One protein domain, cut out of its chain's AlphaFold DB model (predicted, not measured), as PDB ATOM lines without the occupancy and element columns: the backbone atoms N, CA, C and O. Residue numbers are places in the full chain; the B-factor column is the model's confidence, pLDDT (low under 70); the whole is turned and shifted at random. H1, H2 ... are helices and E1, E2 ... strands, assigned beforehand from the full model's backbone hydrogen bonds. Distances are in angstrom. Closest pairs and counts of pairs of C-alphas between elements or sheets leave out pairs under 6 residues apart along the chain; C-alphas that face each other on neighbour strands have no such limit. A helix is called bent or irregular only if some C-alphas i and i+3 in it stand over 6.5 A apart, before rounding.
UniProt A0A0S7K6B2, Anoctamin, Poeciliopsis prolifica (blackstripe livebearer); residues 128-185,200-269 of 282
ATOM      1  N   ASN A 128     -71.423 -20.687 -24.147       79.06
ATOM      2  CA  ASN A 128     -71.784 -19.347 -23.721       79.06
ATOM      3  C   ASN A 128     -73.111 -19.405 -22.930       79.06
ATOM      4  O   ASN A 128     -74.101 -19.923 -23.443       79.06
ATOM      5  N   PRO A 129     -73.175 -18.868 -21.695       80.00
ATOM      6  CA  PRO A 129     -74.375 -18.943 -20.856       80.00
ATOM      7  C   PRO A 129     -75.601 -18.213 -21.427       80.00
ATOM      8  O   PRO A 129     -76.713 -18.472 -20.970       80.00
ATOM      9  N   ILE A 130     -75.412 -17.300 -22.387       79.06
ATOM     10  CA  ILE A 130     -76.484 -16.481 -22.971       79.06
ATOM     11  C   ILE A 130     -76.962 -17.087 -24.296       79.06
ATOM     12  O   ILE A 130     -78.159 -17.306 -24.468       79.06
ATOM     13  N   THR A 131     -76.040 -17.393 -25.213       76.62
ATOM     14  CA  THR A 131     -76.370 -17.908 -26.556       76.62
ATOM     15  C   THR A 131     -76.495 -19.433 -26.609       76.62
ATOM     16  O   THR A 131     -77.093 -19.951 -27.544       76.62
ATOM     17  N   LYS A 132     -75.983 -20.160 -25.600       79.81
ATOM     18  CA  LYS A 132     -75.892 -21.638 -25.547       79.81
ATOM     19  C   LYS A 132     -75.106 -22.272 -26.700       79.81
ATOM     20  O   LYS A 132     -75.155 -23.481 -26.907       79.81
ATOM     21  N   GLU A 133     -74.353 -21.469 -27.440       79.75
ATOM     22  CA  GLU A 133     -73.483 -21.942 -28.508       79.75
ATOM     23  C   GLU A 133     -72.083 -22.260 -27.963       79.75
ATOM     24  O   GLU A 133     -71.614 -21.672 -26.979       79.75
ATOM     25  N   LEU A 134     -71.413 -23.235 -28.584       76.81
ATOM     26  CA  LEU A 134     -70.045 -23.620 -28.243       76.81
ATOM     27  C   LEU A 134     -69.062 -22.627 -28.867       76.81
ATOM     28  O   LEU A 134     -68.716 -22.746 -30.039       76.81
ATOM     29  N   GLU A 135     -68.562 -21.688 -28.066       78.81
ATOM     30  CA  GLU A 135     -67.589 -20.696 -28.524       78.81
ATOM     31  C   GLU A 135     -66.144 -21.101 -28.182       78.81
ATOM     32  O   GLU A 135     -65.881 -21.620 -27.088       78.81
ATOM     33  N   PRO A 136     -65.168 -20.820 -29.064       77.75
ATOM     34  CA  PRO A 136     -63.752 -20.985 -28.750       77.75
ATOM     35  C   PRO A 136     -63.333 -20.089 -27.570       77.75
ATOM     36  O   PRO A 136     -63.527 -18.870 -27.558       77.75
ATOM     37  N   TYR A 137     -62.718 -20.691 -26.552       79.62
ATOM     38  CA  TYR A 137     -62.356 -20.040 -25.294       79.62
ATOM     39  C   TYR A 137     -60.882 -20.253 -24.940       79.62
ATOM     40  O   TYR A 137     -60.403 -21.378 -24.766       79.62
ATOM     41  N   LEU A 138     -60.168 -19.144 -24.730       79.06
ATOM     42  CA  LEU A 138     -58.798 -19.154 -24.230       79.06
ATOM     43  C   LEU A 138     -58.779 -19.134 -22.686       79.06
ATOM     44  O   LEU A 138     -59.395 -18.251 -22.085       79.06
ATOM     45  N   PRO A 139     -58.050 -20.043 -22.004       80.81
ATOM     46  CA  PRO A 139     -57.954 -20.012 -20.546       80.81
ATOM     47  C   PRO A 139     -57.319 -18.707 -20.043       80.81
ATOM     48  O   PRO A 139     -56.278 -18.276 -20.545       80.81
ATOM     49  N   ILE A 140     -57.917 -18.116 -19.000       78.88
ATOM     50  CA  ILE A 140     -57.517 -16.821 -18.417       78.88
ATOM     51  C   ILE A 140     -56.035 -16.799 -18.016       78.88
ATOM     52  O   ILE A 140     -55.364 -15.793 -18.230       78.88
ATOM     53  N   THR A 141     -55.491 -17.904 -17.501       81.06
ATOM     54  CA  THR A 141     -54.069 -18.006 -17.128       81.06
ATOM     55  C   THR A 141     -53.141 -17.854 -18.334       81.06
ATOM     56  O   THR A 141     -52.160 -17.118 -18.265       81.06
ATOM     57  N   SER A 142     -53.479 -18.477 -19.467       81.50
ATOM     58  CA  SER A 142     -52.725 -18.333 -20.718       81.50
ATOM     59  C   SER A 142     -52.900 -16.941 -21.326       81.50
ATOM     60  O   SER A 142     -51.921 -16.354 -21.784       81.50
ATOM     61  N   LYS A 143     -54.115 -16.376 -21.265       82.19
ATOM     62  CA  LYS A 143     -54.395 -15.003 -21.717       82.19
ATOM     63  C   LYS A 143     -53.573 -13.978 -20.929       82.19
ATOM     64  O   LYS A 143     -52.930 -13.121 -21.527       82.19
ATOM     65  N   CYS A 144     -53.542 -14.107 -19.603       84.00
ATOM     66  CA  CYS A 144     -52.767 -13.240 -18.716       84.00
ATOM     67  C   CYS A 144     -51.258 -13.387 -18.960       84.00
ATOM     68  O   CYS A 144     -50.570 -12.383 -19.125       84.00
ATOM     69  N   ALA A 145     -50.748 -14.617 -19.091       85.81
ATOM     70  CA  ALA A 145     -49.335 -14.855 -19.394       85.81
ATOM     71  C   ALA A 145     -48.906 -14.234 -20.736       85.81
ATOM     72  O   ALA A 145     -47.870 -13.577 -20.806       85.81
ATOM     73  N   ARG A 146     -49.718 -14.382 -21.794       86.62
ATOM     74  CA  ARG A 146     -49.447 -13.782 -23.114       86.62
ATOM     75  C   ARG A 146     -49.526 -12.258 -23.088       86.62
ATOM     76  O   ARG A 146     -48.678 -11.604 -23.685       86.62
ATOM     77  N   SER A 147     -50.500 -11.698 -22.372       85.38
ATOM     78  CA  SER A 147     -50.629 -10.247 -22.208       85.38
ATOM     79  C   SER A 147     -49.465  -9.662 -21.401       85.38
ATOM     80  O   SER A 147     -48.925  -8.626 -21.776       85.38
ATOM     81  N   CYS A 148     -49.001 -10.366 -20.365       87.88
ATOM     82  CA  CYS A 148     -47.802  -9.998 -19.615       87.88
ATOM     83  C   CYS A 148     -46.542 -10.053 -20.497       87.88
ATOM     84  O   CYS A 148     -45.759  -9.108 -20.500       87.88
ATOM     85  N   LEU A 149     -46.377 -11.105 -21.312       87.94
ATOM     86  CA  LEU A 149     -45.251 -11.224 -22.248       87.94
ATOM     87  C   LEU A 149     -45.252 -10.103 -23.299       87.94
ATOM     88  O   LEU A 149     -44.213  -9.521 -23.604       87.94
ATOM     89  N   SER A 150     -46.428  -9.783 -23.837       86.69
ATOM     90  CA  SER A 150     -46.621  -8.677 -24.772       86.69
ATOM     91  C   SER A 150     -46.296  -7.331 -24.122       86.69
ATOM     92  O   SER A 150     -45.500  -6.571 -24.671       86.69
ATOM     93  N   GLY A 151     -46.800  -7.076 -22.909       87.50
ATOM     94  CA  GLY A 151     -46.465  -5.883 -22.132       87.50
ATOM     95  C   GLY A 151     -44.964  -5.762 -21.855       87.50
ATOM     96  O   GLY A 151     -44.377  -4.710 -22.097       87.50
ATOM     97  N   ALA A 152     -44.319  -6.851 -21.431       89.81
ATOM     98  CA  ALA A 152     -42.875  -6.897 -21.211       89.81
ATOM     99  C   ALA A 152     -42.085  -6.618 -22.500       89.81
ATOM    100  O   ALA A 152     -41.098  -5.886 -22.476       89.81
ATOM    101  N   THR A 153     -42.547  -7.147 -23.636       85.94
ATOM    102  CA  THR A 153     -41.916  -6.912 -24.940       85.94
ATOM    103  C   THR A 153     -42.066  -5.451 -25.368       85.94
ATOM    104  O   THR A 153     -41.086  -4.841 -25.784       85.94
ATOM    105  N   VAL A 154     -43.250  -4.848 -25.206       88.19
ATOM    106  CA  VAL A 154     -43.469  -3.416 -25.485       88.19
ATOM    107  C   VAL A 154     -42.555  -2.543 -24.620       88.19
ATOM    108  O   VAL A 154     -41.906  -1.640 -25.145       88.19
ATOM    109  N   LEU A 155     -42.439  -2.839 -23.322       88.69
ATOM    110  CA  LEU A 155     -41.547  -2.112 -22.411       88.69
ATOM    111  C   LEU A 155     -40.067  -2.251 -22.794       88.69
ATOM    112  O   LEU A 155     -39.334  -1.266 -22.737       88.69
ATOM    113  N   LEU A 156     -39.631  -3.443 -23.213       89.19
ATOM    114  CA  LEU A 156     -38.271  -3.674 -23.710       89.19
ATOM    115  C   LEU A 156     -37.999  -2.838 -24.968       89.19
ATOM    116  O   LEU A 156     -36.972  -2.176 -25.065       89.19
ATOM    117  N   TRP A 157     -38.928  -2.804 -25.923       85.62
ATOM    118  CA  TRP A 157     -38.759  -1.984 -27.125       85.62
ATOM    119  C   TRP A 157     -38.735  -0.486 -26.815       85.62
ATOM    120  O   TRP A 157     -37.912   0.237 -27.374       85.62
ATOM    121  N   ILE A 158     -39.570  -0.023 -25.881       87.38
ATOM    122  CA  ILE A 158     -39.537   1.363 -25.393       87.38
ATOM    123  C   ILE A 158     -38.175   1.686 -24.762       87.38
ATOM    124  O   ILE A 158     -37.590   2.726 -25.073       87.38
ATOM    125  N   SER A 159     -37.631   0.804 -23.918       88.06
ATOM    126  CA  SER A 159     -36.317   1.030 -23.304       88.06
ATOM    127  C   SER A 159     -35.179   1.002 -24.329       88.06
ATOM    128  O   SER A 159     -34.257   1.811 -24.232       88.06
ATOM    129  N   LEU A 160     -35.277   0.151 -25.356       86.81
ATOM    130  CA  LEU A 160     -34.333   0.103 -26.473       86.81
ATOM    131  C   LEU A 160     -34.311   1.419 -27.262       86.81
ATOM    132  O   LEU A 160     -33.229   1.922 -27.553       86.81
ATOM    133  N   ILE A 161     -35.470   2.024 -27.553       84.31
ATOM    134  CA  ILE A 161     -35.529   3.350 -28.200       84.31
ATOM    135  C   ILE A 161     -34.828   4.399 -27.342       84.31
ATOM    136  O   ILE A 161     -34.011   5.166 -27.850       84.31
ATOM    137  N   ILE A 162     -35.143   4.439 -26.043       85.50
ATOM    138  CA  ILE A 162     -34.545   5.409 -25.121       85.50
ATOM    139  C   ILE A 162     -33.021   5.235 -25.108       85.50
ATOM    140  O   ILE A 162     -32.294   6.221 -25.224       85.50
ATOM    141  N   ALA A 163     -32.530   3.992 -25.064       87.12
ATOM    142  CA  ALA A 163     -31.105   3.689 -25.154       87.12
ATOM    143  C   ALA A 163     -30.489   4.142 -26.490       87.12
ATOM    144  O   ALA A 163     -29.420   4.752 -26.490       87.12
ATOM    145  N   CYS A 164     -31.163   3.913 -27.623       82.31
ATOM    146  CA  CYS A 164     -30.720   4.401 -28.931       82.31
ATOM    147  C   CYS A 164     -30.635   5.934 -28.973       82.31
ATOM    148  O   CYS A 164     -29.639   6.471 -29.454       82.31
ATOM    149  N   ILE A 165     -31.628   6.647 -28.432       78.25
ATOM    150  CA  ILE A 165     -31.639   8.117 -28.380       78.25
ATOM    151  C   ILE A 165     -30.499   8.642 -27.499       78.25
ATOM    152  O   ILE A 165     -29.772   9.546 -27.919       78.25
ATOM    153  N   ILE A 166     -30.286   8.051 -26.317       81.81
ATOM    154  CA  ILE A 166     -29.130   8.361 -25.457       81.81
ATOM    155  C   ILE A 166     -27.824   8.111 -26.223       81.81
ATOM    156  O   ILE A 166     -26.927   8.953 -26.195       81.81
ATOM    157  N   GLY A 167     -27.735   7.007 -26.970       82.25
ATOM    158  CA  GLY A 167     -26.598   6.686 -27.830       82.25
ATOM    159  C   GLY A 167     -26.330   7.749 -28.900       82.25
ATOM    160  O   GLY A 167     -25.188   8.170 -29.070       82.25
ATOM    161  N   VAL A 168     -27.370   8.254 -29.574       76.56
ATOM    162  CA  VAL A 168     -27.249   9.346 -30.561       76.56
ATOM    163  C   VAL A 168     -26.771  10.644 -29.903       76.56
ATOM    164  O   VAL A 168     -25.926  11.354 -30.455       76.56
ATOM    165  N   ILE A 169     -27.268  10.959 -28.707       74.44
ATOM    166  CA  ILE A 169     -26.837  12.139 -27.946       74.44
ATOM    167  C   ILE A 169     -25.367  12.007 -27.520       74.44
ATOM    168  O   ILE A 169     -24.593  12.953 -27.689       74.44
ATOM    169  N   ALA A 170     -24.968  10.839 -27.015       76.75
ATOM    170  CA  ALA A 170     -23.585  10.544 -26.650       76.75
ATOM    171  C   ALA A 170     -22.657  10.617 -27.872       76.75
ATOM    172  O   ALA A 170     -21.594  11.234 -27.801       76.75
ATOM    173  N   TYR A 171     -23.090  10.083 -29.019       77.44
ATOM    174  CA  TYR A 171     -22.383  10.213 -30.294       77.44
ATOM    175  C   TYR A 171     -22.186  11.683 -30.680       77.44
ATOM    176  O   TYR A 171     -21.068  12.088 -30.994       77.44
ATOM    177  N   ARG A 172     -23.231  12.518 -30.584       72.69
ATOM    178  CA  ARG A 172     -23.129  13.962 -30.855       72.69
ATOM    179  C   ARG A 172     -22.087  14.640 -29.959       72.69
ATOM    180  O   ARG A 172     -21.296  15.442 -30.452       72.69
ATOM    181  N   LEU A 173     -22.089  14.332 -28.661       70.69
ATOM    182  CA  LEU A 173     -21.118  14.864 -27.696       70.69
ATOM    183  C   LEU A 173     -19.688  14.410 -28.023       70.69
ATOM    184  O   LEU A 173     -18.772  15.235 -28.033       70.69
ATOM    185  N   ALA A 174     -19.504  13.130 -28.353       72.25
ATOM    186  CA  ALA A 174     -18.208  12.565 -28.714       72.25
ATOM    187  C   ALA A 174     -17.651  13.174 -30.012       72.25
ATOM    188  O   ALA A 174     -16.486  13.568 -30.061       72.25
ATOM    189  N   VAL A 175     -18.487  13.318 -31.043       69.81
ATOM    190  CA  VAL A 175     -18.111  13.947 -32.317       69.81
ATOM    191  C   VAL A 175     -17.762  15.420 -32.116       69.81
ATOM    192  O   VAL A 175     -16.745  15.876 -32.632       69.81
ATOM    193  N   TYR A 176     -18.543  16.160 -31.324       67.19
ATOM    194  CA  TYR A 176     -18.218  17.547 -30.984       67.19
ATOM    195  C   TYR A 176     -16.852  17.664 -30.293       67.19
ATOM    196  O   TYR A 176     -16.031  18.496 -30.684       67.19
ATOM    197  N   ALA A 177     -16.572  16.796 -29.316       65.88
ATOM    198  CA  ALA A 177     -15.279  16.754 -28.638       65.88
ATOM    199  C   ALA A 177     -14.125  16.404 -29.602       65.88
ATOM    200  O   ALA A 177     -13.063  17.027 -29.545       65.88
ATOM    201  N   ALA A 178     -14.342  15.462 -30.526       67.19
ATOM    202  CA  ALA A 178     -13.362  15.091 -31.543       67.19
ATOM    203  C   ALA A 178     -13.068  16.254 -32.510       67.19
ATOM    204  O   ALA A 178     -11.903  16.604 -32.702       67.19
ATOM    205  N   PHE A 179     -14.090  16.928 -33.046       63.47
ATOM    206  CA  PHE A 179     -13.904  18.095 -33.919       63.47
ATOM    207  C   PHE A 179     -13.210  19.262 -33.204       63.47
ATOM    208  O   PHE A 179     -12.323  19.894 -33.782       63.47
ATOM    209  N   ALA A 180     -13.548  19.511 -31.934       61.03
ATOM    210  CA  ALA A 180     -12.866  20.513 -31.116       61.03
ATOM    211  C   ALA A 180     -11.376  20.176 -30.901       61.03
ATOM    212  O   ALA A 180     -10.542  21.078 -30.832       61.03
ATOM    213  N   SER A 181     -11.028  18.886 -30.826       59.84
ATOM    214  CA  SER A 181      -9.637  18.441 -30.687       59.84
ATOM    215  C   SER A 181      -8.822  18.561 -31.980       59.84
ATOM    216  O   SER A 181      -7.660  18.958 -31.916       59.84
ATOM    217  N   ILE A 182      -9.433  18.277 -33.137       59.94
ATOM    218  CA  ILE A 182      -8.776  18.289 -34.454       59.94
ATOM    219  C   ILE A 182      -8.472  19.722 -34.904       59.94
ATOM    220  O   ILE A 182      -7.383  19.989 -35.403       59.94
ATOM    221  N   MET A 183      -9.386  20.669 -34.666       54.53
ATOM    222  CA  MET A 183      -9.150  22.076 -35.017       54.53
ATOM    223  C   MET A 183      -8.010  22.728 -34.224       54.53
ATOM    224  O   MET A 183      -7.511  23.770 -34.635       54.53
ATOM    225  N   LYS A 184      -7.590  22.143 -33.095       51.28
ATOM    226  CA  LYS A 184      -6.503  22.692 -32.276       51.28
ATOM    227  C   LYS A 184      -5.122  22.127 -32.628       51.28
ATOM    228  O   LYS A 184      -4.133  22.784 -32.325       51.28
ATOM    229  N   ASP A 185      -5.051  20.952 -33.259       50.00
ATOM    230  CA  ASP A 185      -3.777  20.281 -33.575       50.00
ATOM    231  C   ASP A 185      -3.211  20.657 -34.962       50.00
ATOM    232  O   ASP A 185      -2.032  20.417 -35.214       50.00
ATOM    233  N   PRO A 200     -18.647  24.870 -36.645       52.25
ATOM    234  CA  PRO A 200     -18.511  23.440 -36.363       52.25
ATOM    235  C   PRO A 200     -19.676  22.908 -35.518       52.25
ATOM    236  O   PRO A 200     -20.046  21.741 -35.627       52.25
ATOM    237  N   GLN A 201     -20.324  23.778 -34.738       53.06
ATOM    238  CA  GLN A 201     -21.577  23.488 -34.043       53.06
ATOM    239  C   GLN A 201     -22.769  23.303 -34.994       53.06
ATOM    240  O   GLN A 201     -23.566  22.396 -34.768       53.06
ATOM    241  N   LEU A 202     -22.896  24.102 -36.060       55.69
ATOM    242  CA  LEU A 202     -23.969  23.947 -37.046       55.69
ATOM    243  C   LEU A 202     -23.756  22.688 -37.896       55.69
ATOM    244  O   LEU A 202     -24.681  21.894 -38.032       55.69
ATOM    245  N   ALA A 203     -22.536  22.449 -38.394       56.72
ATOM    246  CA  ALA A 203     -22.213  21.260 -39.196       56.72
ATOM    247  C   ALA A 203     -22.474  19.955 -38.429       56.72
ATOM    248  O   ALA A 203     -23.136  19.048 -38.940       56.72
ATOM    249  N   THR A 204     -21.990  19.870 -37.184       63.09
ATOM    250  CA  THR A 204     -22.218  18.698 -36.321       63.09
ATOM    251  C   THR A 204     -23.678  18.573 -35.901       63.09
ATOM    252  O   THR A 204     -24.190  17.463 -35.810       63.09
ATOM    253  N   SER A 205     -24.392  19.686 -35.697       65.69
ATOM    254  CA  SER A 205     -25.823  19.651 -35.382       65.69
ATOM    255  C   SER A 205     -26.662  19.172 -36.566       65.69
ATOM    256  O   SER A 205     -27.566  18.362 -36.369       65.69
ATOM    257  N   VAL A 206     -26.374  19.631 -37.787       71.56
ATOM    258  CA  VAL A 206     -27.119  19.247 -38.997       71.56
ATOM    259  C   VAL A 206     -26.874  17.778 -39.330       71.56
ATOM    260  O   VAL A 206     -27.829  17.019 -39.473       71.56
ATOM    261  N   THR A 207     -25.613  17.339 -39.360       72.81
ATOM    262  CA  THR A 207     -25.273  15.928 -39.625       72.81
ATOM    263  C   THR A 207     -25.830  14.984 -38.557       72.81
ATOM    264  O   THR A 207     -26.432  13.969 -38.905       72.81
ATOM    265  N   ALA A 208     -25.738  15.336 -37.268       69.75
ATOM    266  CA  ALA A 208     -26.345  14.549 -36.193       69.75
ATOM    267  C   ALA A 208     -27.879  14.504 -36.290       69.75
ATOM    268  O   ALA A 208     -28.474  13.465 -36.014       69.75
ATOM    269  N   SER A 209     -28.522  15.598 -36.712       73.06
ATOM    270  CA  SER A 209     -29.979  15.637 -36.900       73.06
ATOM    271  C   SER A 209     -30.423  14.735 -38.054       73.06
ATOM    272  O   SER A 209     -31.401  14.006 -37.905       73.06
ATOM    273  N   CYS A 210     -29.677  14.707 -39.165       79.12
ATOM    274  CA  CYS A 210     -29.941  13.796 -40.282       79.12
ATOM    275  C   CYS A 210     -29.770  12.324 -39.880       79.12
ATOM    276  O   CYS A 210     -30.628  11.501 -40.188       79.12
ATOM    277  N   ILE A 211     -28.696  11.988 -39.154       78.56
ATOM    278  CA  ILE A 211     -28.465  10.620 -38.657       78.56
ATOM    279  C   ILE A 211     -29.588  10.200 -37.700       78.56
ATOM    280  O   ILE A 211     -30.133   9.107 -37.835       78.56
ATOM    281  N   ASN A 212     -29.979  11.083 -36.777       75.88
ATOM    282  CA  ASN A 212     -31.090  10.833 -35.862       75.88
ATOM    283  C   ASN A 212     -32.404  10.581 -36.619       75.88
ATOM    284  O   ASN A 212     -33.121   9.636 -36.309       75.88
ATOM    285  N   PHE A 213     -32.692  11.379 -37.649       80.38
ATOM    286  CA  PHE A 213     -33.878  11.200 -38.486       80.38
ATOM    287  C   PHE A 213     -33.895   9.832 -39.185       80.38
ATOM    288  O   PHE A 213     -34.909   9.135 -39.145       80.38
ATOM    289  N   VAL A 214     -32.767   9.410 -39.768       85.06
ATOM    290  CA  VAL A 214     -32.648   8.096 -40.421       85.06
ATOM    291  C   VAL A 214     -32.855   6.957 -39.418       85.06
ATOM    292  O   VAL A 214     -33.593   6.018 -39.710       85.06
ATOM    293  N   ILE A 215     -32.263   7.051 -38.223       80.62
ATOM    294  CA  ILE A 215     -32.430   6.049 -37.159       80.62
ATOM    295  C   ILE A 215     -33.898   5.950 -36.728       80.62
ATOM    296  O   ILE A 215     -34.441   4.848 -36.672       80.62
ATOM    297  N   ILE A 216     -34.556   7.087 -36.479       80.31
ATOM    298  CA  ILE A 216     -35.979   7.142 -36.103       80.31
ATOM    299  C   ILE A 216     -36.849   6.493 -37.187       80.31
ATOM    300  O   ILE A 216     -37.744   5.711 -36.867       80.31
ATOM    301  N   MET A 217     -36.567   6.768 -38.465       84.69
ATOM    302  CA  MET A 217     -37.304   6.193 -39.591       84.69
ATOM    303  C   MET A 217     -37.146   4.666 -39.669       84.69
ATOM    304  O   MET A 217     -38.140   3.959 -39.835       84.69
ATOM    305  N   ILE A 218     -35.926   4.145 -39.497       87.06
ATOM    306  CA  ILE A 218     -35.666   2.695 -39.489       87.06
ATOM    307  C   ILE A 218     -36.361   2.024 -38.296       87.06
ATOM    308  O   ILE A 218     -37.022   0.998 -38.466       87.06
ATOM    309  N   LEU A 219     -36.259   2.615 -37.100       82.56
ATOM    310  CA  LEU A 219     -36.904   2.097 -35.890       82.56
ATOM    311  C   LEU A 219     -38.430   2.039 -36.030       82.56
ATOM    312  O   LEU A 219     -39.034   1.061 -35.595       82.56
ATOM    313  N   ASN A 220     -39.048   3.029 -36.685       85.31
ATOM    314  CA  ASN A 220     -40.486   3.020 -36.966       85.31
ATOM    315  C   ASN A 220     -40.905   1.829 -37.835       85.31
ATOM    316  O   ASN A 220     -41.856   1.131 -37.488       85.31
ATOM    317  N   LEU A 221     -40.172   1.564 -38.921       86.88
ATOM    318  CA  LEU A 221     -40.468   0.440 -39.817       86.88
ATOM    319  C   LEU A 221     -40.306  -0.911 -39.113       86.88
ATOM    320  O   LEU A 221     -41.126  -1.812 -39.287       86.88
ATOM    321  N   MET A 222     -39.253  -1.059 -38.305       87.25
ATOM    322  CA  MET A 222     -39.039  -2.283 -37.535       87.25
ATOM    323  C   MET A 222     -40.145  -2.500 -36.503       87.25
ATOM    324  O   MET A 222     -40.642  -3.619 -36.361       87.25
ATOM    325  N   TYR A 223     -40.554  -1.444 -35.801       83.81
ATOM    326  CA  TYR A 223     -41.559  -1.579 -34.758       83.81
ATOM    327  C   TYR A 223     -42.945  -1.885 -35.298       83.81
ATOM    328  O   TYR A 223     -43.655  -2.661 -34.674       83.81
ATOM    329  N   GLU A 224     -43.330  -1.352 -36.456       87.31
ATOM    330  CA  GLU A 224     -44.605  -1.712 -37.082       87.31
ATOM    331  C   GLU A 224     -44.722  -3.237 -37.252       87.31
ATOM    332  O   GLU A 224     -45.711  -3.847 -36.842       87.31
ATOM    333  N   LYS A 225     -43.657  -3.884 -37.745       89.56
ATOM    334  CA  LYS A 225     -43.605  -5.348 -37.880       89.56
ATOM    335  C   LYS A 225     -43.685  -6.063 -36.535       89.56
ATOM    336  O   LYS A 225     -44.374  -7.074 -36.412       89.56
ATOM    337  N   VAL A 226     -42.998  -5.536 -35.527       88.12
ATOM    338  CA  VAL A 226     -43.001  -6.096 -34.172       88.12
ATOM    339  C   VAL A 226     -44.369  -5.933 -33.505       88.12
ATOM    340  O   VAL A 226     -44.845  -6.872 -32.877       88.12
ATOM    341  N   ALA A 227     -45.031  -4.789 -33.658       87.62
ATOM    342  CA  ALA A 227     -46.342  -4.509 -33.081       87.62
ATOM    343  C   ALA A 227     -47.413  -5.451 -33.640       87.62
ATOM    344  O   ALA A 227     -48.212  -5.989 -32.867       87.62
ATOM    345  N   ILE A 228     -47.377  -5.711 -34.952       89.25
ATOM    346  CA  ILE A 228     -48.231  -6.713 -35.603       89.25
ATOM    347  C   ILE A 228     -47.935  -8.097 -35.015       89.25
ATOM    348  O   ILE A 228     -48.836  -8.740 -34.482       89.25
ATOM    349  N   TRP A 229     -46.662  -8.508 -34.987       89.06
ATOM    350  CA  TRP A 229     -46.260  -9.820 -34.468       89.06
ATOM    351  C   TRP A 229     -46.673 -10.049 -33.002       89.06
ATOM    352  O   TRP A 229     -47.223 -11.097 -32.663       89.06
ATOM    353  N   ILE A 230     -46.468  -9.057 -32.127       87.81
ATOM    354  CA  ILE A 230     -46.870  -9.121 -30.714       87.81
ATOM    355  C   ILE A 230     -48.395  -9.213 -30.588       87.81
ATOM    356  O   ILE A 230     -48.910  -9.944 -29.739       87.81
ATOM    357  N   THR A 231     -49.136  -8.459 -31.398       87.81
ATOM    358  CA  THR A 231     -50.603  -8.425 -31.307       87.81
ATOM    359  C   THR A 231     -51.225  -9.707 -31.866       87.81
ATOM    360  O   THR A 231     -52.159 -10.239 -31.267       87.81
ATOM    361  N   ASP A 232     -50.637 -10.293 -32.909       87.25
ATOM    362  CA  ASP A 232     -51.020 -11.615 -33.423       87.25
ATOM    363  C   ASP A 232     -50.675 -12.756 -32.445       87.25
ATOM    364  O   ASP A 232     -51.298 -13.821 -32.471       87.25
ATOM    365  N   MET A 233     -49.699 -12.558 -31.550       85.94
ATOM    366  CA  MET A 233     -49.383 -13.507 -30.476       85.94
ATOM    367  C   MET A 233     -50.408 -13.457 -29.326       85.94
ATOM    368  O   MET A 233     -50.669 -14.479 -28.683       85.94
ATOM    369  N   GLU A 234     -51.017 -12.297 -29.061       83.56
ATOM    370  CA  GLU A 234     -52.045 -12.147 -28.019       83.56
ATOM    371  C   GLU A 234     -53.382 -12.805 -28.373       83.56
ATOM    372  O   GLU A 234     -54.134 -13.137 -27.455       83.56
ATOM    373  N   ILE A 235     -53.650 -13.022 -29.667       84.31
ATOM    374  CA  ILE A 235     -54.855 -13.682 -30.200       84.31
ATOM    375  C   ILE A 235     -56.137 -13.050 -29.608       84.31
ATOM    376  O   ILE A 235     -56.831 -13.670 -28.797       84.31
ATOM    377  N   PRO A 236     -56.435 -11.776 -29.937       84.62
ATOM    378  CA  PRO A 236     -57.676 -11.121 -29.513       84.62
ATOM    379  C   PRO A 236     -58.912 -11.765 -30.155       84.62
ATOM    380  O   PRO A 236     -58.814 -12.365 -31.226       84.62
ATOM    381  N   LYS A 237     -60.068 -11.644 -29.483       81.62
ATOM    382  CA  LYS A 237     -61.307 -12.331 -29.887       81.62
ATOM    383  C   LYS A 237     -61.958 -11.663 -31.102       81.62
ATOM    384  O   LYS A 237     -62.376 -12.355 -32.027       81.62
ATOM    385  N   THR A 238     -62.030 -10.333 -31.096       83.62
ATOM    386  CA  THR A 238     -62.705  -9.537 -32.130       83.62
ATOM    387  C   THR A 238     -61.723  -8.673 -32.917       83.62
ATOM    388  O   THR A 238     -60.639  -8.334 -32.428       83.62
ATOM    389  N   HIS A 239     -62.114  -8.285 -34.134       84.38
ATOM    390  CA  HIS A 239     -61.349  -7.330 -34.942       84.38
ATOM    391  C   HIS A 239     -61.193  -5.972 -34.240       84.38
ATOM    392  O   HIS A 239     -60.087  -5.443 -34.192       84.38
ATOM    393  N   LEU A 240     -62.243  -5.462 -33.592       84.62
ATOM    394  CA  LEU A 240     -62.171  -4.227 -32.805       84.62
ATOM    395  C   LEU A 240     -61.160  -4.323 -31.648       84.62
ATOM    396  O   LEU A 240     -60.373  -3.406 -31.425       84.62
ATOM    397  N   GLU A 241     -61.140  -5.444 -30.913       84.94
ATOM    398  CA  GLU A 241     -60.168  -5.648 -29.830       84.94
ATOM    399  C   GLU A 241     -58.732  -5.717 -30.377       84.94
ATOM    400  O   GLU A 241     -57.811  -5.206 -29.736       84.94
ATOM    401  N   TYR A 242     -58.536  -6.321 -31.555       88.31
ATOM    402  CA  TYR A 242     -57.243  -6.324 -32.240       88.31
ATOM    403  C   TYR A 242     -56.789  -4.912 -32.605       88.31
ATOM    404  O   TYR A 242     -55.703  -4.512 -32.191       88.31
ATOM    405  N   GLU A 243     -57.629  -4.158 -33.315       89.38
ATOM    406  CA  GLU A 243     -57.314  -2.801 -33.768       89.38
ATOM    407  C   GLU A 243     -57.051  -1.864 -32.588       89.38
ATOM    408  O   GLU A 243     -56.061  -1.134 -32.588       89.38
ATOM    409  N   ASN A 244     -57.850  -1.940 -31.518       89.31
ATOM    410  CA  ASN A 244     -57.635  -1.138 -30.313       89.31
ATOM    411  C   ASN A 244     -56.298  -1.467 -29.632       89.31
ATOM    412  O   ASN A 244     -55.540  -0.566 -29.261       89.31
ATOM    413  N   LYS A 245     -55.963  -2.756 -29.491       89.81
ATOM    414  CA  LYS A 245     -54.684  -3.180 -28.899       89.81
ATOM    415  C   LYS A 245     -53.491  -2.798 -29.766       89.81
ATOM    416  O   LYS A 245     -52.482  -2.340 -29.228       89.81
ATOM    417  N   LEU A 246     -53.599  -2.986 -31.079       91.06
ATOM    418  CA  LEU A 246     -52.569  -2.603 -32.036       91.06
ATOM    419  C   LEU A 246     -52.350  -1.086 -32.004       91.06
ATOM    420  O   LEU A 246     -51.212  -0.642 -31.856       91.06
ATOM    421  N   THR A 247     -53.437  -0.310 -32.031       91.94
ATOM    422  CA  THR A 247     -53.423   1.158 -31.981       91.94
ATOM    423  C   THR A 247     -52.734   1.667 -30.722       91.94
ATOM    424  O   THR A 247     -51.836   2.498 -30.819       91.94
ATOM    425  N   VAL A 248     -53.079   1.143 -29.539       90.19
ATOM    426  CA  VAL A 248     -52.446   1.571 -28.277       90.19
ATOM    427  C   VAL A 248     -50.945   1.280 -28.274       90.19
ATOM    428  O   VAL A 248     -50.154   2.146 -27.900       90.19
ATOM    429  N   LYS A 249     -50.524   0.086 -28.715       90.12
ATOM    430  CA  LYS A 249     -49.097  -0.280 -28.766       90.12
ATOM    431  C   LYS A 249     -48.329   0.588 -29.763       90.12
ATOM    432  O   LYS A 249     -47.281   1.135 -29.419       90.12
ATOM    433  N   MET A 250     -48.875   0.759 -30.967       90.19
ATOM    434  CA  MET A 250     -48.290   1.591 -32.019       90.19
ATOM    435  C   MET A 250     -48.183   3.053 -31.587       90.19
ATOM    436  O   MET A 250     -47.118   3.654 -31.729       90.19
ATOM    437  N   PHE A 251     -49.242   3.597 -30.981       91.06
ATOM    438  CA  PHE A 251     -49.261   4.957 -30.455       91.06
ATOM    439  C   PHE A 251     -48.214   5.167 -29.358       91.06
ATOM    440  O   PHE A 251     -47.448   6.125 -29.439       91.06
ATOM    441  N   LEU A 252     -48.129   4.276 -28.361       89.25
ATOM    442  CA  LEU A 252     -47.147   4.394 -27.276       89.25
ATOM    443  C   LEU A 252     -45.712   4.422 -27.807       89.25
ATOM    444  O   LEU A 252     -44.907   5.251 -27.383       89.25
ATOM    445  N   PHE A 253     -45.398   3.548 -28.760       84.81
ATOM    446  CA  PHE A 253     -44.079   3.525 -29.376       84.81
ATOM    447  C   PHE A 253     -43.787   4.783 -30.181       84.81
ATOM    448  O   PHE A 253     -42.740   5.396 -29.988       84.81
ATOM    449  N   GLN A 254     -44.702   5.186 -31.066       87.38
ATOM    450  CA  GLN A 254     -44.518   6.386 -31.880       87.38
ATOM    451  C   GLN A 254     -44.379   7.622 -30.994       87.38
ATOM    452  O   GLN A 254     -43.500   8.450 -31.226       87.38
ATOM    453  N   PHE A 255     -45.183   7.717 -29.935       88.94
ATOM    454  CA  PHE A 255     -45.100   8.791 -28.958       88.94
ATOM    455  C   PHE A 255     -43.705   8.863 -28.326       88.94
ATOM    456  O   PHE A 255     -43.073   9.919 -28.353       88.94
ATOM    457  N   VAL A 256     -43.186   7.741 -27.819       87.38
ATOM    458  CA  VAL A 256     -41.830   7.696 -27.255       87.38
ATOM    459  C   VAL A 256     -40.793   8.033 -28.327       87.38
ATOM    460  O   VAL A 256     -39.948   8.888 -28.087       87.38
ATOM    461  N   ASN A 257     -40.851   7.430 -29.513       83.69
ATOM    462  CA  ASN A 257     -39.830   7.616 -30.544       83.69
ATOM    463  C   ASN A 257     -39.750   9.071 -31.043       83.69
ATOM    464  O   ASN A 257     -38.666   9.647 -31.119       83.69
ATOM    465  N   TYR A 258     -40.895   9.700 -31.319       83.31
ATOM    466  CA  TYR A 258     -40.930  11.073 -31.823       83.31
ATOM    467  C   TYR A 258     -40.658  12.112 -30.732       83.31
ATOM    468  O   TYR A 258     -39.868  13.033 -30.951       83.31
ATOM    469  N   TYR A 259     -41.262  11.972 -29.548       87.12
ATOM    470  CA  TYR A 259     -41.191  13.019 -28.526       87.12
ATOM    471  C   TYR A 259     -40.022  12.873 -27.550       87.12
ATOM    472  O   TYR A 259     -39.639  13.873 -26.946       87.12
ATOM    473  N   SER A 260     -39.401  11.694 -27.399       85.25
ATOM    474  CA  SER A 260     -38.309  11.510 -26.420       85.25
ATOM    475  C   SER A 260     -37.124  12.441 -26.659       85.25
ATOM    476  O   SER A 260     -36.549  12.961 -25.704       85.25
ATOM    477  N   SER A 261     -36.770  12.698 -27.923       81.31
ATOM    478  CA  SER A 261     -35.685  13.630 -28.251       81.31
ATOM    479  C   SER A 261     -36.011  15.065 -27.811       81.31
ATOM    480  O   SER A 261     -35.172  15.732 -27.200       81.31
ATOM    481  N   CYS A 262     -37.249  15.517 -28.031       84.56
ATOM    482  CA  CYS A 262     -37.745  16.809 -27.563       84.56
ATOM    483  C   CYS A 262     -37.798  16.876 -26.029       84.56
ATOM    484  O   CYS A 262     -37.319  17.853 -25.454       84.56
ATOM    485  N   PHE A 263     -38.297  15.828 -25.361       88.69
ATOM    486  CA  PHE A 263     -38.319  15.730 -23.896       88.69
ATOM    487  C   PHE A 263     -36.914  15.820 -23.297       88.69
ATOM    488  O   PHE A 263     -36.697  16.557 -22.335       88.69
ATOM    489  N   TYR A 264     -35.939  15.125 -23.889       84.12
ATOM    490  CA  TYR A 264     -34.550  15.206 -23.453       84.12
ATOM    491  C   TYR A 264     -34.006  16.636 -23.550       84.12
ATOM    492  O   TYR A 264     -33.434  17.151 -22.587       84.12
ATOM    493  N   VAL A 265     -34.201  17.297 -24.697       82.56
ATOM    494  CA  VAL A 265     -33.704  18.663 -24.921       82.56
ATOM    495  C   VAL A 265     -34.378  19.673 -23.992       82.56
ATOM    496  O   VAL A 265     -33.696  20.576 -23.513       82.56
ATOM    497  N   ALA A 266     -35.674  19.518 -23.719       87.94
ATOM    498  CA  ALA A 266     -36.430  20.433 -22.871       87.94
ATOM    499  C   ALA A 266     -36.113  20.272 -21.373       87.94
ATOM    500  O   ALA A 266     -35.948  21.270 -20.672       87.94
ATOM    501  N   PHE A 267     -36.022  19.033 -20.873       88.19
ATOM    502  CA  PHE A 267     -35.980  18.770 -19.426       88.19
ATOM    503  C   PHE A 267     -34.624  18.299 -18.896       88.19
ATOM    504  O   PHE A 267     -34.284  18.617 -17.759       88.19
ATOM    505  N   PHE A 268     -33.843  17.554 -19.680       84.69
ATOM    506  CA  PHE A 268     -32.627  16.890 -19.188       84.69
ATOM    507  C   PHE A 268     -31.341  17.588 -19.639       84.69
ATOM    508  O   PHE A 268     -30.365  17.662 -18.885       84.69
ATOM    509  N   LYS A 269     -31.329  18.144 -20.856       82.19
ATOM    510  CA  LYS A 269     -30.152  18.800 -21.433       82.19
ATOM    511  C   LYS A 269     -29.703  19.988 -20.570       82.19
ATOM    512  O   LYS A 269     -30.422  20.967 -20.414       82.19
TER     513      LYS A 269
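Overview. This is residues 128 to 185 and 200 to 269 of the 282 residues of the protein "Anoctamin" of Poeciliopsis prolifica (blackstripe livebearer) (UniProt A0A0S7K6B2). H1, the longest helix, H2 and arm H3a lie side by side in an up-and-down bundle, each running against the one before; residues 129 to 135 stick out, and H3b turns aside. The 128 printed residues hold E1, H1, H2, H3 in order, mostly helix. The rod, 83 by 24 by 22 A, is only just extended, close to loose: radius of gyration of the C-alphas 21.3 A.

Arrangement. Look at H1, residues 140 to 185: it touches H2, residues 200 to 234, opposite ways at a shallow tilt of 12 degrees, closest C-alphas Arg 146 and Glu 234, 5.8 A. H3, residues 239 to 268, one helix by its hydrogen bonds, is bent: C-alphas 258 and 261 are 6.8 A apart, and arms H3a, 239 to 258, and H3b, 261 to 268, stand at 58 degrees. H2, with residues 216 to 231 alone, touches H3a in a hairpin, closest C-alphas Thr 231 and Leu 246, 6.2 A. O i to N i+4 pairs are within hydrogen-bond range throughout H3a and H3b, 40 of 42 in H1, 30 of 31 in H2.

Along the chain. Find C-alpha 140 at (-57.517, -16.821, -18.417); H1 runs 67.0 A, H2 49.6 A, H3a 27.7 A. H3b ends at C-alpha 268, (-32.627, 16.890, -19.188). E1, residues 134 to 136, pairs with no named strand.

Size, cuts and confidence. Residues 186 to 199 are cut out, a gap of 15.3 A between C-alphas 185 and 200. Residues 175 to 185, 200 to 205 and 208 have pLDDT under 70.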